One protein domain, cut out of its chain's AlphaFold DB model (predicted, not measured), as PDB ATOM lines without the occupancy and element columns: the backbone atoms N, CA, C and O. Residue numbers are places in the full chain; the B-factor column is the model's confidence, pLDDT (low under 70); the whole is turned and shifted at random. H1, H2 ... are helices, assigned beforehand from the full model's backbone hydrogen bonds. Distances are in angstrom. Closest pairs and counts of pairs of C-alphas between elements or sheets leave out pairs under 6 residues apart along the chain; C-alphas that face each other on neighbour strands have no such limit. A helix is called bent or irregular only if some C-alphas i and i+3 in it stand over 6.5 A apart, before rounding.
ATOM      1  N   LYS A   9      16.424 -19.298 -39.731       93.06
ATOM      2  CA  LYS A   9      16.501 -19.485 -38.277       93.06
ATOM      3  C   LYS A   9      15.504 -18.615 -37.525       93.06
ATOM      4  O   LYS A   9      14.963 -19.069 -36.523       93.06
ATOM      5  N   VAL A  10      15.220 -17.405 -38.010       94.25
ATOM      6  CA  VAL A  10      14.137 -16.573 -37.459       94.25
ATOM      7  C   VAL A  10      12.793 -17.283 -37.613       94.25
ATOM      8  O   VAL A  10      12.017 -17.306 -36.663       94.25
ATOM      9  N   LEU A  11      12.532 -17.910 -38.764       94.81
ATOM     10  CA  LEU A  11      11.311 -18.690 -38.983       94.81
ATOM     11  C   LEU A  11      11.236 -19.907 -38.056       94.81
ATOM     12  O   LEU A  11      10.192 -20.129 -37.448       94.81
ATOM     13  N   VAL A  12      12.332 -20.652 -37.891       95.75
ATOM     14  CA  VAL A  12      12.392 -21.800 -36.969       95.75
ATOM     15  C   VAL A  12      12.136 -21.358 -35.526       95.75
ATOM     16  O   VAL A  12      11.325 -21.969 -34.836       95.75
ATOM     17  N   ILE A  13      12.769 -20.272 -35.075       94.50
ATOM     18  CA  ILE A  13      12.550 -19.715 -33.731       94.50
ATOM     19  C   ILE A  13      11.106 -19.232 -33.574       94.50
ATOM     20  O   ILE A  13      10.488 -19.486 -32.543       94.50
ATOM     21  N   GLY A  14      10.549 -18.576 -34.594       93.88
ATOM     22  CA  GLY A  14       9.155 -18.146 -34.612       93.88
ATOM     23  C   GLY A  14       8.196 -19.324 -34.469       93.88
ATOM     24  O   GLY A  14       7.318 -19.293 -33.613       93.88
ATOM     25  N   LEU A  15       8.406 -20.397 -35.234       95.12
ATOM     26  CA  LEU A  15       7.609 -21.620 -35.141       95.12
ATOM     27  C   LEU A  15       7.713 -22.263 -33.751       95.12
ATOM     28  O   LEU A  15       6.703 -22.673 -33.181       95.12
ATOM     29  N   LEU A  16       8.916 -22.304 -33.174       95.50
ATOM     30  CA  LEU A  16       9.126 -22.834 -31.829       95.50
ATOM     31  C   LEU A  16       8.419 -21.978 -30.769       95.50
ATOM     32  O   LEU A  16       7.782 -22.512 -29.865       95.50
ATOM     33  N   ALA A  17       8.473 -20.653 -30.907       94.00
ATOM     34  CA  ALA A  17       7.764 -19.728 -30.032       94.00
ATOM     35  C   ALA A  17       6.241 -19.919 -30.122       94.00
ATOM     36  O   ALA A  17       5.580 -19.954 -29.086       94.00
ATOM     37  N   VAL A  18       5.693 -20.113 -31.332       94.12
ATOM     38  CA  VAL A  18       4.276 -20.469 -31.546       94.12
ATOM     39  C   VAL A  18       3.925 -21.757 -30.813       94.12
ATOM     40  O   VAL A  18       2.877 -21.821 -30.183       94.12
ATOM     41  N   LEU A  19       4.786 -22.775 -30.868       94.81
ATOM     42  CA  LEU A  19       4.524 -24.059 -30.224       94.81
ATOM     43  C   LEU A  19       4.551 -23.961 -28.689       94.81
ATOM     44  O   LEU A  19       3.698 -24.545 -28.028       94.81
ATOM     45  N   ILE A  20       5.501 -23.208 -28.126       94.06
ATOM     46  CA  ILE A  20       5.670 -23.043 -26.671       94.06
ATOM     47  C   ILE A  20       4.550 -22.182 -26.069       94.06
ATOM     48  O   ILE A  20       4.019 -22.499 -25.008       94.06
ATOM     49  N   ILE A  21       4.205 -21.075 -26.730       91.75
ATOM     50  CA  ILE A  21       3.212 -20.101 -26.249       91.75
ATOM     51  C   ILE A  21       1.783 -20.511 -26.644       91.75
ATOM     52  O   ILE A  21       0.822 -20.189 -25.940       91.75
ATOM     53  N   GLY A  22       1.645 -21.219 -27.765       91.88
ATOM     54  CA  GLY A  22       0.390 -21.535 -28.437       91.88
ATOM     55  C   GLY A  22       0.013 -20.483 -29.499       91.88
ATOM     56  O   GLY A  22       0.145 -19.279 -29.249       91.88
ATOM     57  N   PRO A  23      -0.512 -20.897 -30.672       89.81
ATOM     58  CA  PRO A  23      -0.878 -19.982 -31.760       89.81
ATOM     59  C   PRO A  23      -1.972 -18.986 -31.367       89.81
ATOM     60  O   PRO A  23      -1.948 -17.847 -31.818       89.81
ATOM     61  N   GLU A  24      -2.867 -19.369 -30.459       92.00
ATOM     62  CA  GLU A  24      -3.960 -18.515 -29.978       92.00
ATOM     63  C   GLU A  24      -3.471 -17.313 -29.153       92.00
ATOM     64  O   GLU A  24      -4.124 -16.272 -29.102       92.00
ATOM     65  N   ARG A  25      -2.302 -17.421 -28.506       91.00
ATOM     66  CA  ARG A  25      -1.786 -16.381 -27.596       91.00
ATOM     67  C   ARG A  25      -0.845 -15.386 -28.270       91.00
ATOM     68  O   ARG A  25      -0.668 -14.276 -27.767       91.00
ATOM     69  N   LEU A  26      -0.275 -15.734 -29.422       89.62
ATOM     70  CA  LEU A  26       0.617 -14.845 -30.169       89.62
ATOM     71  C   LEU A  26      -0.050 -13.565 -30.695       89.62
ATOM     72  O   LEU A  26       0.551 -12.500 -30.531       89.62
ATOM     73  N   PRO A  27      -1.268 -13.599 -31.273       89.19
ATOM     74  CA  PRO A  27      -1.958 -12.387 -31.705       89.19
ATOM     75  C   PRO A  27      -2.164 -11.411 -30.548       89.19
ATOM     76  O   PRO A  27      -1.951 -10.209 -30.701       89.19
ATOM     77  N   GLN A  28      -2.510 -11.931 -29.369       91.56
ATOM     78  CA  GLN A  28      -2.704 -11.123 -28.171       91.56
ATOM     79  C   GLN A  28      -1.379 -10.535 -27.655       91.56
ATOM     80  O   GLN A  28      -1.322  -9.361 -27.288       91.56
ATOM     81  N   ALA A  29      -0.285 -11.302 -27.688       90.88
ATOM     82  CA  ALA A  29       1.048 -10.790 -27.357       90.88
ATOM     83  C   ALA A  29       1.512  -9.694 -28.338       90.88
ATOM     84  O   ALA A  29       2.050  -8.668 -27.918       90.88
ATOM     85  N   ALA A  30       1.248  -9.864 -29.637       92.69
ATOM     86  CA  ALA A  30       1.566  -8.874 -30.663       92.69
ATOM     87  C   ALA A  30       0.760  -7.574 -30.494       92.69
ATOM     88  O   ALA A  30       1.299  -6.488 -30.711       92.69
ATOM     89  N   GLN A  31      -0.505  -7.664 -30.069       95.44
ATOM     90  CA  GLN A  31      -1.321  -6.494 -29.723       95.44
ATOM     91  C   GLN A  31      -0.705  -5.717 -28.552       95.44
ATOM     92  O   GLN A  31      -0.469  -4.517 -28.680       95.44
ATOM     93  N   SER A  32      -0.334  -6.405 -27.470       94.62
ATOM     94  CA  SER A  32       0.331  -5.787 -26.314       94.62
ATOM     95  C   SER A  32       1.651  -5.109 -26.692       94.62
ATOM     96  O   SER A  32       1.926  -3.987 -26.265       94.62
ATOM     97  N   LEU A  33       2.460  -5.754 -27.542       95.69
ATOM     98  CA  LEU A  33       3.700  -5.168 -28.052       95.69
ATOM     99  C   LEU A  33       3.426  -3.934 -28.918       95.69
ATOM    100  O   LEU A  33       4.103  -2.918 -28.776       95.69
ATOM    101  N   ARG A  34       2.420  -3.985 -29.795       95.44
ATOM    102  CA  ARG A  34       2.024  -2.840 -30.622       95.44
ATOM    103  C   ARG A  34       1.617  -1.651 -29.761       95.44
ATOM    104  O   ARG A  34       2.019  -0.525 -30.055       95.44
ATOM    105  N   ASP A  35       0.830  -1.890 -28.723       96.12
ATOM    106  CA  ASP A  35       0.381  -0.839 -27.817       96.12
ATOM    107  C   ASP A  35       1.544  -0.261 -27.017       96.12
ATOM    108  O   ASP A  35       1.646   0.959 -26.883       96.12
ATOM    109  N   LEU A  36       2.478  -1.107 -26.573       97.00
ATOM    110  CA  LEU A  36       3.721  -0.662 -25.950       97.00
ATOM    111  C   LEU A  36       4.537   0.225 -26.897       97.00
ATOM    112  O   LEU A  36       4.954   1.311 -26.504       97.00
ATOM    113  N   VAL A  37       4.707  -0.182 -28.157       96.38
ATOM    114  CA  VAL A  37       5.429   0.600 -29.173       96.38
ATOM    115  C   VAL A  37       4.730   1.932 -29.451       96.38
ATOM    116  O   VAL A  37       5.394   2.962 -29.559       96.38
ATOM    117  N   ARG A  38       3.393   1.958 -29.528       95.25
ATOM    118  CA  ARG A  38       2.624   3.207 -29.679       95.25
ATOM    119  C   ARG A  38       2.857   4.146 -28.499       95.25
ATOM    120  O   ARG A  38       3.132   5.323 -28.714       95.25
ATOM    121  N   ARG A  39       2.780   3.630 -27.270       95.38
ATOM    122  CA  ARG A  39       3.020   4.406 -26.043       95.38
ATOM    123  C   ARG A  39       4.453   4.921 -25.983       95.38
ATOM    124  O   ARG A  39       4.652   6.099 -25.710       95.38
ATOM    125  N   ALA A  40       5.427   4.077 -26.314       95.62
ATOM    126  CA  ALA A  40       6.829   4.462 -26.406       95.62
ATOM    127  C   ALA A  40       7.024   5.581 -27.436       95.62
ATOM    128  O   ALA A  40       7.635   6.591 -27.114       95.62
ATOM    129  N   LYS A  41       6.422   5.472 -28.630       89.75
ATOM    130  CA  LYS A  41       6.483   6.520 -29.658       89.75
ATOM    131  C   LYS A  41       5.932   7.855 -29.155       89.75
ATOM    132  O   LYS A  41       6.574   8.878 -29.369       89.75
ATOM    133  N   VAL A  42       4.771   7.842 -28.496       92.62
ATOM    134  CA  VAL A  42       4.144   9.051 -27.930       92.62
ATOM    135  C   VAL A  42       5.015   9.661 -26.828       92.62
ATOM    136  O   VAL A  42       5.215  10.876 -26.790       92.62
ATOM    137  N   LEU A  43       5.583   8.823 -25.958       91.31
ATOM    138  CA  LEU A  43       6.486   9.267 -24.900       91.31
ATOM    139  C   LEU A  43       7.769   9.881 -25.480       91.31
ATOM    140  O   LEU A  43       8.184  10.956 -25.050       91.31
ATOM    141  N   SER A  44       8.355   9.250 -26.500       90.06
ATOM    142  CA  SER A  44       9.532   9.757 -27.206       90.06
ATOM    143  C   SER A  44       9.250  11.069 -27.936       90.06
ATOM    144  O   SER A  44      10.089  11.962 -27.885       90.06
ATOM    145  N   SER A  45       8.088  11.232 -28.582       86.00
ATOM    146  CA  SER A  45       7.736  12.508 -29.220       86.00
ATOM    147  C   SER A  45       7.552  13.630 -28.201       86.00
ATOM    148  O   SER A  45       8.049  14.726 -28.422       86.00
ATOM    149  N   GLY A  46       6.919  13.357 -27.055       87.06
ATOM    150  CA  GLY A  46       6.763  14.359 -25.996       87.06
ATOM    151  C   GLY A  46       8.072  14.701 -25.273       87.06
ATOM    152  O   GLY A  46       8.231  15.809 -24.768       87.06
ATOM    153  N   ALA A  47       9.020  13.762 -25.189       85.19
ATOM    154  CA  ALA A  47      10.369  14.045 -24.700       85.19
ATOM    155  C   ALA A  47      11.151  14.914 -25.698       85.19
ATOM    156  O   ALA A  47      11.746  15.905 -25.292       85.19
ATOM    157  N   ARG A  48      11.081  14.597 -26.999       76.81
ATOM    158  CA  ARG A  48      11.705  15.396 -28.067       76.81
ATOM    159  C   ARG A  48      11.186  16.830 -28.099       76.81
ATOM    160  O   ARG A  48      11.991  17.735 -28.244       76.81
ATOM    161  N   GLU A  49       9.880  17.031 -27.925       81.19
ATOM    162  CA  GLU A  49       9.271  18.370 -27.908       81.19
ATOM    163  C   GLU A  49       9.823  19.239 -26.770       81.19
ATOM    164  O   GLU A  49      10.206  20.383 -26.981       81.19
ATOM    165  N   ARG A  50       9.935  18.668 -25.565       79.81
ATOM    166  CA  ARG A  50      10.470  19.373 -24.390       79.81
ATOM    167  C   ARG A  50      11.951  19.700 -24.533       79.81
ATOM    168  O   ARG A  50      12.362  20.814 -24.243       79.81
ATOM    169  N   VAL A  51      12.731  18.749 -25.035       77.50
ATOM    170  CA  VAL A  51      14.161  18.951 -25.275       77.50
ATOM    171  C   VAL A  51      14.388  19.994 -26.378       77.50
ATOM    172  O   VAL A  51      15.244  20.854 -26.224       77.50
ATOM    173  N   ARG A  52      13.570  19.994 -27.439       76.00
ATOM    174  CA  ARG A  52      13.596  21.031 -28.485       76.00
ATOM    175  C   ARG A  52      13.232  22.417 -27.942       76.00
ATOM    176  O   ARG A  52      13.841  23.400 -28.347       76.00
ATOM    177  N   ALA A  53      12.270  22.495 -27.023       76.31
ATOM    178  CA  ALA A  53      11.856  23.752 -26.399       76.31
ATOM    179  C   ALA A  53      12.920  24.346 -25.456       76.31
ATOM    180  O   ALA A  53      12.983  25.564 -25.317       76.31
ATOM    181  N   GLU A  54      13.742  23.509 -24.816       73.75
ATOM    182  CA  GLU A  54      14.760  23.946 -23.848       73.75
ATOM    183  C   GLU A  54      16.153  24.157 -24.461       73.75
ATOM    184  O   GLU A  54      16.888  25.018 -23.984       73.75
ATOM    185  N   LEU A  55      16.528  23.404 -25.502       68.88
ATOM    186  CA  LEU A  55      17.863  23.491 -26.114       68.88
ATOM    187  C   LEU A  55      17.926  24.393 -27.357       68.88
ATOM    188  O   LEU A  55      19.024  24.728 -27.789       68.88
ATOM    189  N   GLY A  56      16.791  24.830 -27.912       66.81
ATOM    190  CA  GLY A  56      16.785  25.661 -29.120       66.81
ATOM    191  C   GLY A  56      17.396  24.957 -30.343       66.81
ATOM    192  O   GLY A  56      17.571  23.740 -30.348       66.81
ATOM    193  N   ASP A  57      17.686  25.736 -31.389       59.50
ATOM    194  CA  ASP A  57      18.156  25.313 -32.728       59.50
ATOM    195  C   ASP A  57      19.377  24.355 -32.712       59.50
ATOM    196  O   ASP A  57      19.577  23.588 -33.649       59.50
ATOM    197  N   ASP A  58      20.125  24.283 -31.602       57.62
ATOM    198  CA  ASP A  58      21.249  23.353 -31.387       57.62
ATOM    199  C   ASP A  58      20.834  21.860 -31.287       57.62
ATOM    200  O   ASP A  58      21.687  20.970 -31.257       57.62
ATOM    201  N   PHE A  59      19.532  21.536 -31.239       57.53
ATOM    202  CA  PHE A  59      19.035  20.149 -31.261       57.53
ATOM    203  C   PHE A  59      18.772  19.597 -32.677       57.53
ATOM    204  O   PHE A  59      18.514  18.395 -32.820       57.53
ATOM    205  N   ASP A  60      18.821  20.446 -33.712       58.59
ATOM    206  CA  ASP A  60      18.575  20.054 -35.108       58.59
ATOM    207  C   ASP A  60      19.808  19.469 -35.824       58.59
ATOM    208  O   ASP A  60      19.650  18.725 -36.792       58.59
ATOM    209  N   ASP A  61      21.017  19.688 -35.294       55.12
ATOM    210  CA  ASP A  61      22.263  19.100 -35.822       55.12
ATOM    211  C   ASP A  61      22.461  17.626 -35.436       55.12
ATOM    212  O   ASP A  61      23.273  16.903 -36.027       55.12
ATOM    213  N   VAL A  62      21.695  17.124 -34.462       55.06
ATOM    214  CA  VAL A  62      21.640  15.685 -34.208       55.06
ATOM    215  C   VAL A  62      20.686  15.080 -35.231       55.06
ATOM    216  O   VAL A  62      19.470  15.126 -35.096       55.06
ATOM    217  N   ASP A  63      21.284  14.517 -36.271       55.66
ATOM    218  CA  ASP A  63      20.737  13.865 -37.466       55.66
ATOM    219  C   ASP A  63      19.703  12.727 -37.203       55.66
ATOM    220  O   ASP A  63      19.838  11.587 -37.655       55.66
ATOM    221  N   TRP A  64      18.612  12.989 -36.479       53.31
ATOM    222  CA  TRP A  64      17.558  12.003 -36.188       53.31
ATOM    223  C   TRP A  64      16.756  11.607 -37.437       53.31
ATOM    224  O   TRP A  64      16.131  10.544 -37.458       53.31
ATOM    225  N   THR A  65      16.819  12.421 -38.493       54.41
ATOM    226  CA  THR A  65      16.255  12.139 -39.824       54.41
ATOM    227  C   THR A  65      16.970  10.967 -40.505       54.41
ATOM    228  O   THR A  65      16.334  10.209 -41.234       54.41
ATOM    229  N   LYS A  66      18.255  10.731 -40.196       53.56
ATOM    230  CA  LYS A  66      18.997   9.542 -40.657       53.56
ATOM    231  C   LYS A  66      18.596   8.260 -39.914       53.56
ATOM    232  O   LYS A  66      18.886   7.167 -40.391       53.56
ATOM    233  N   LEU A  67      17.916   8.379 -38.768       53.72
ATOM    234  CA  LEU A  67      17.433   7.253 -37.959       53.72
ATOM    235  C   LEU A  67      15.933   6.951 -38.132       53.72
ATOM    236  O   LEU A  67      15.456   5.975 -37.553       53.72
ATOM    237  N   ASP A  68      15.177   7.744 -38.901       58.94
ATOM    238  CA  ASP A  68      13.782   7.433 -39.232       58.94
ATOM    239  C   ASP A  68      13.724   6.567 -40.510       58.94
ATOM    240  O   ASP A  68      13.921   7.079 -41.616       58.94
ATOM    241  N   PRO A  69      13.421   5.258 -40.407       55.47
ATOM    242  CA  PRO A  69      13.439   4.341 -41.546       55.47
ATOM    243  C   PRO A  69      12.386   4.658 -42.618       55.47
ATOM    244  O   PRO A  69      12.423   4.067 -43.694       55.47
ATOM    245  N   ARG A  70      11.435   5.567 -42.359       60.09
ATOM    246  CA  ARG A  70      10.449   6.008 -43.361       60.09
ATOM    247  C   ARG A  70      10.855   7.291 -44.083       60.09
ATOM    248  O   ARG A  70      10.163   7.670 -45.022       60.09
ATOM    249  N   GLN A  71      11.939   7.936 -43.653       60.31
ATOM    250  CA  GLN A  71      12.421   9.204 -44.204       60.31
ATOM    251  C   GLN A  71      13.752   9.076 -44.958       60.31
ATOM    252  O   GLN A  71      14.384  10.080 -45.272       60.31
ATOM    253  N   TYR A  72      14.119   7.860 -45.377       51.88
ATOM    254  CA  TYR A  72      14.929   7.665 -46.582       51.88
ATOM    255  C   TYR A  72      14.053   8.007 -47.798       51.88
ATOM    256  O   TYR A  72      13.615   7.127 -48.534       51.88
ATOM    257  N   ASP A  73      13.669   9.278 -47.939       56.12
ATOM    258  CA  ASP A  73      12.881   9.737 -49.077       56.12
ATOM    259  C   ASP A  73      13.841   9.845 -50.274       56.12
ATOM    260  O   ASP A  73      14.681  10.753 -50.313       56.12
ATOM    261  N   PRO A  74      13.777   8.914 -51.247       59.62
ATOM    262  CA  PRO A  74      14.765   8.799 -52.321       59.62
ATOM    263  C   PRO A  74      14.875  10.083 -53.149       59.62
ATOM    264  O   PRO A  74      15.900  10.345 -53.774       59.62
ATOM    265  N   ARG A  75      13.839  10.930 -53.120       57.31
ATOM    266  CA  ARG A  75      13.813  12.219 -53.814       57.31
ATOM    267  C   ARG A  75      14.820  13.219 -53.248       57.31
ATOM    268  O   ARG A  75      15.272  14.074 -54.005       57.31
ATOM    269  N   ARG A  76      15.168  13.137 -51.956       60.69
ATOM    270  CA  ARG A  76      16.152  14.042 -51.336       60.69
ATOM    271  C   ARG A  76      17.576  13.697 -51.772       60.69
ATOM    272  O   ARG A  76      18.288  14.580 -52.230       60.69
ATOM    273  N   ILE A  77      17.897  12.405 -51.803       60.03
ATOM    274  CA  ILE A  77      19.193  11.869 -52.254       60.03
ATOM    275  C   ILE A  77      19.460  12.226 -53.728       60.03
ATOM    276  O   ILE A  77      20.576  12.572 -54.100       60.03
ATOM    277  N   ILE A  78      18.422  12.212 -54.574       61.56
ATOM    278  CA  ILE A  78      18.538  12.567 -56.001       61.56
ATOM    279  C   ILE A  78      18.740  14.074 -56.205       61.56
ATOM    280  O   ILE A  78      19.467  14.471 -57.108       61.56
ATOM    281  N   ARG A  79      18.111  14.932 -55.391       64.19
ATOM    282  CA  ARG A  79      18.306  16.390 -55.491       64.19
ATOM    283  C   ARG A  79      19.689  16.810 -55.018       64.19
ATOM    284  O   ARG A  79      20.270  17.704 -55.621       64.19
ATOM    285  N   GLU A  80      20.201  16.156 -53.983       59.47
ATOM    286  CA  GLU A  80      21.569  16.349 -53.496       59.47
ATOM    287  C   GLU A  80      22.587  15.941 -54.585       59.47
ATOM    288  O   GLU A  80      23.505  16.702 -54.860       59.47
ATOM    289  N   ALA A  81      22.337  14.857 -55.336       61.19
ATOM    290  CA  ALA A  81      23.146  14.480 -56.507       61.19
ATOM    291  C   ALA A  81      22.990  15.413 -57.730       61.19
ATOM    292  O   ALA A  81      23.889  15.476 -58.562       61.19
ATOM    293  N   LEU A  82      21.863  16.124 -57.866       58.38
ATOM    294  CA  LEU A  82      21.626  17.077 -58.964       58.38
ATOM    295  C   LEU A  82      22.094  18.507 -58.661       58.38
ATOM    296  O   LEU A  82      22.220  19.302 -59.586       58.38
ATOM    297  N   THR A  83      22.272  18.861 -57.387       55.31
ATOM    298  CA  THR A  83      22.637  20.229 -56.982       55.31
ATOM    299  C   THR A  83      24.154  20.393 -56.857       55.31
ATOM    300  O   THR A  83      24.642  21.504 -57.028       55.31
ATOM    301  N   ASP A  84      24.892  19.300 -56.628       55.84
ATOM    302  CA  ASP A  84      26.348  19.315 -56.413       55.84
ATOM    303  C   ASP A  84      27.184  18.972 -57.664       55.84
ATOM    304  O   ASP A  84      28.405  18.881 -57.580       55.84
ATOM    305  N   ASP A  85      26.563  18.816 -58.842       50.22
ATOM    306  CA  ASP A  85      27.302  18.680 -60.106       50.22
ATOM    307  C   ASP A  85      26.740  19.604 -61.196       50.22
ATOM    308  O   ASP A  85      25.775  19.318 -61.907       50.22
TER     309      ASP A  85
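Overview. This is residues 9 to 85 of the 130 residues of the protein "Sec-independent protein translocase protein TatB" of Microbacterium enclense (UniProt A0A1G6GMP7). A long helix, H2, makes the long axis of an open, flat U, with H1 turned back at one end and H3 and H4 at the other. No helix packs on another. The printed part has 77 residues with four named helices, H1 to H4, and no named strand; it is all helix and extended, radius of gyration of the C-alphas 20.0 A, spanning 55 by 37 by 16 A.

Arrangement. Start at H1, residues 9 to 21, close but not clearly touching H2, residues 26 to 59: their closest C-alphas, Val 18 and Leu 26, are 6.8 A apart. They run opposite ways at a steep tilt of 62 degrees. H3, residues 64 to 67, and H4, residues 74 to 83, are apart from each other and from H1 and H2. Every O i to N i+4 pair is within hydrogen-bond range in H1 and H4, and 27 of 30 in H2; H3 is too short for such a pair.

Along the chain. Find C-alpha 9 at (16.501, -19.485, -38.277); H1 runs 17.9 A from there. H2 runs 39.6 A, with a kink of 81 degrees near residue 53, and is irregular: C-alphas 54 and 57 are 9.6 A apart. H3 runs 5.1 A; H4 runs 14.6 A to C-alpha 83 at (22.637, 20.229, -56.982).

Size, cuts and confidence. The farthest C-alphas, Gly 22 and Asp 85, are 57.8 A apart. The printed part has no cut and no long link. Residues 55 to 85 have pLDDT under 70.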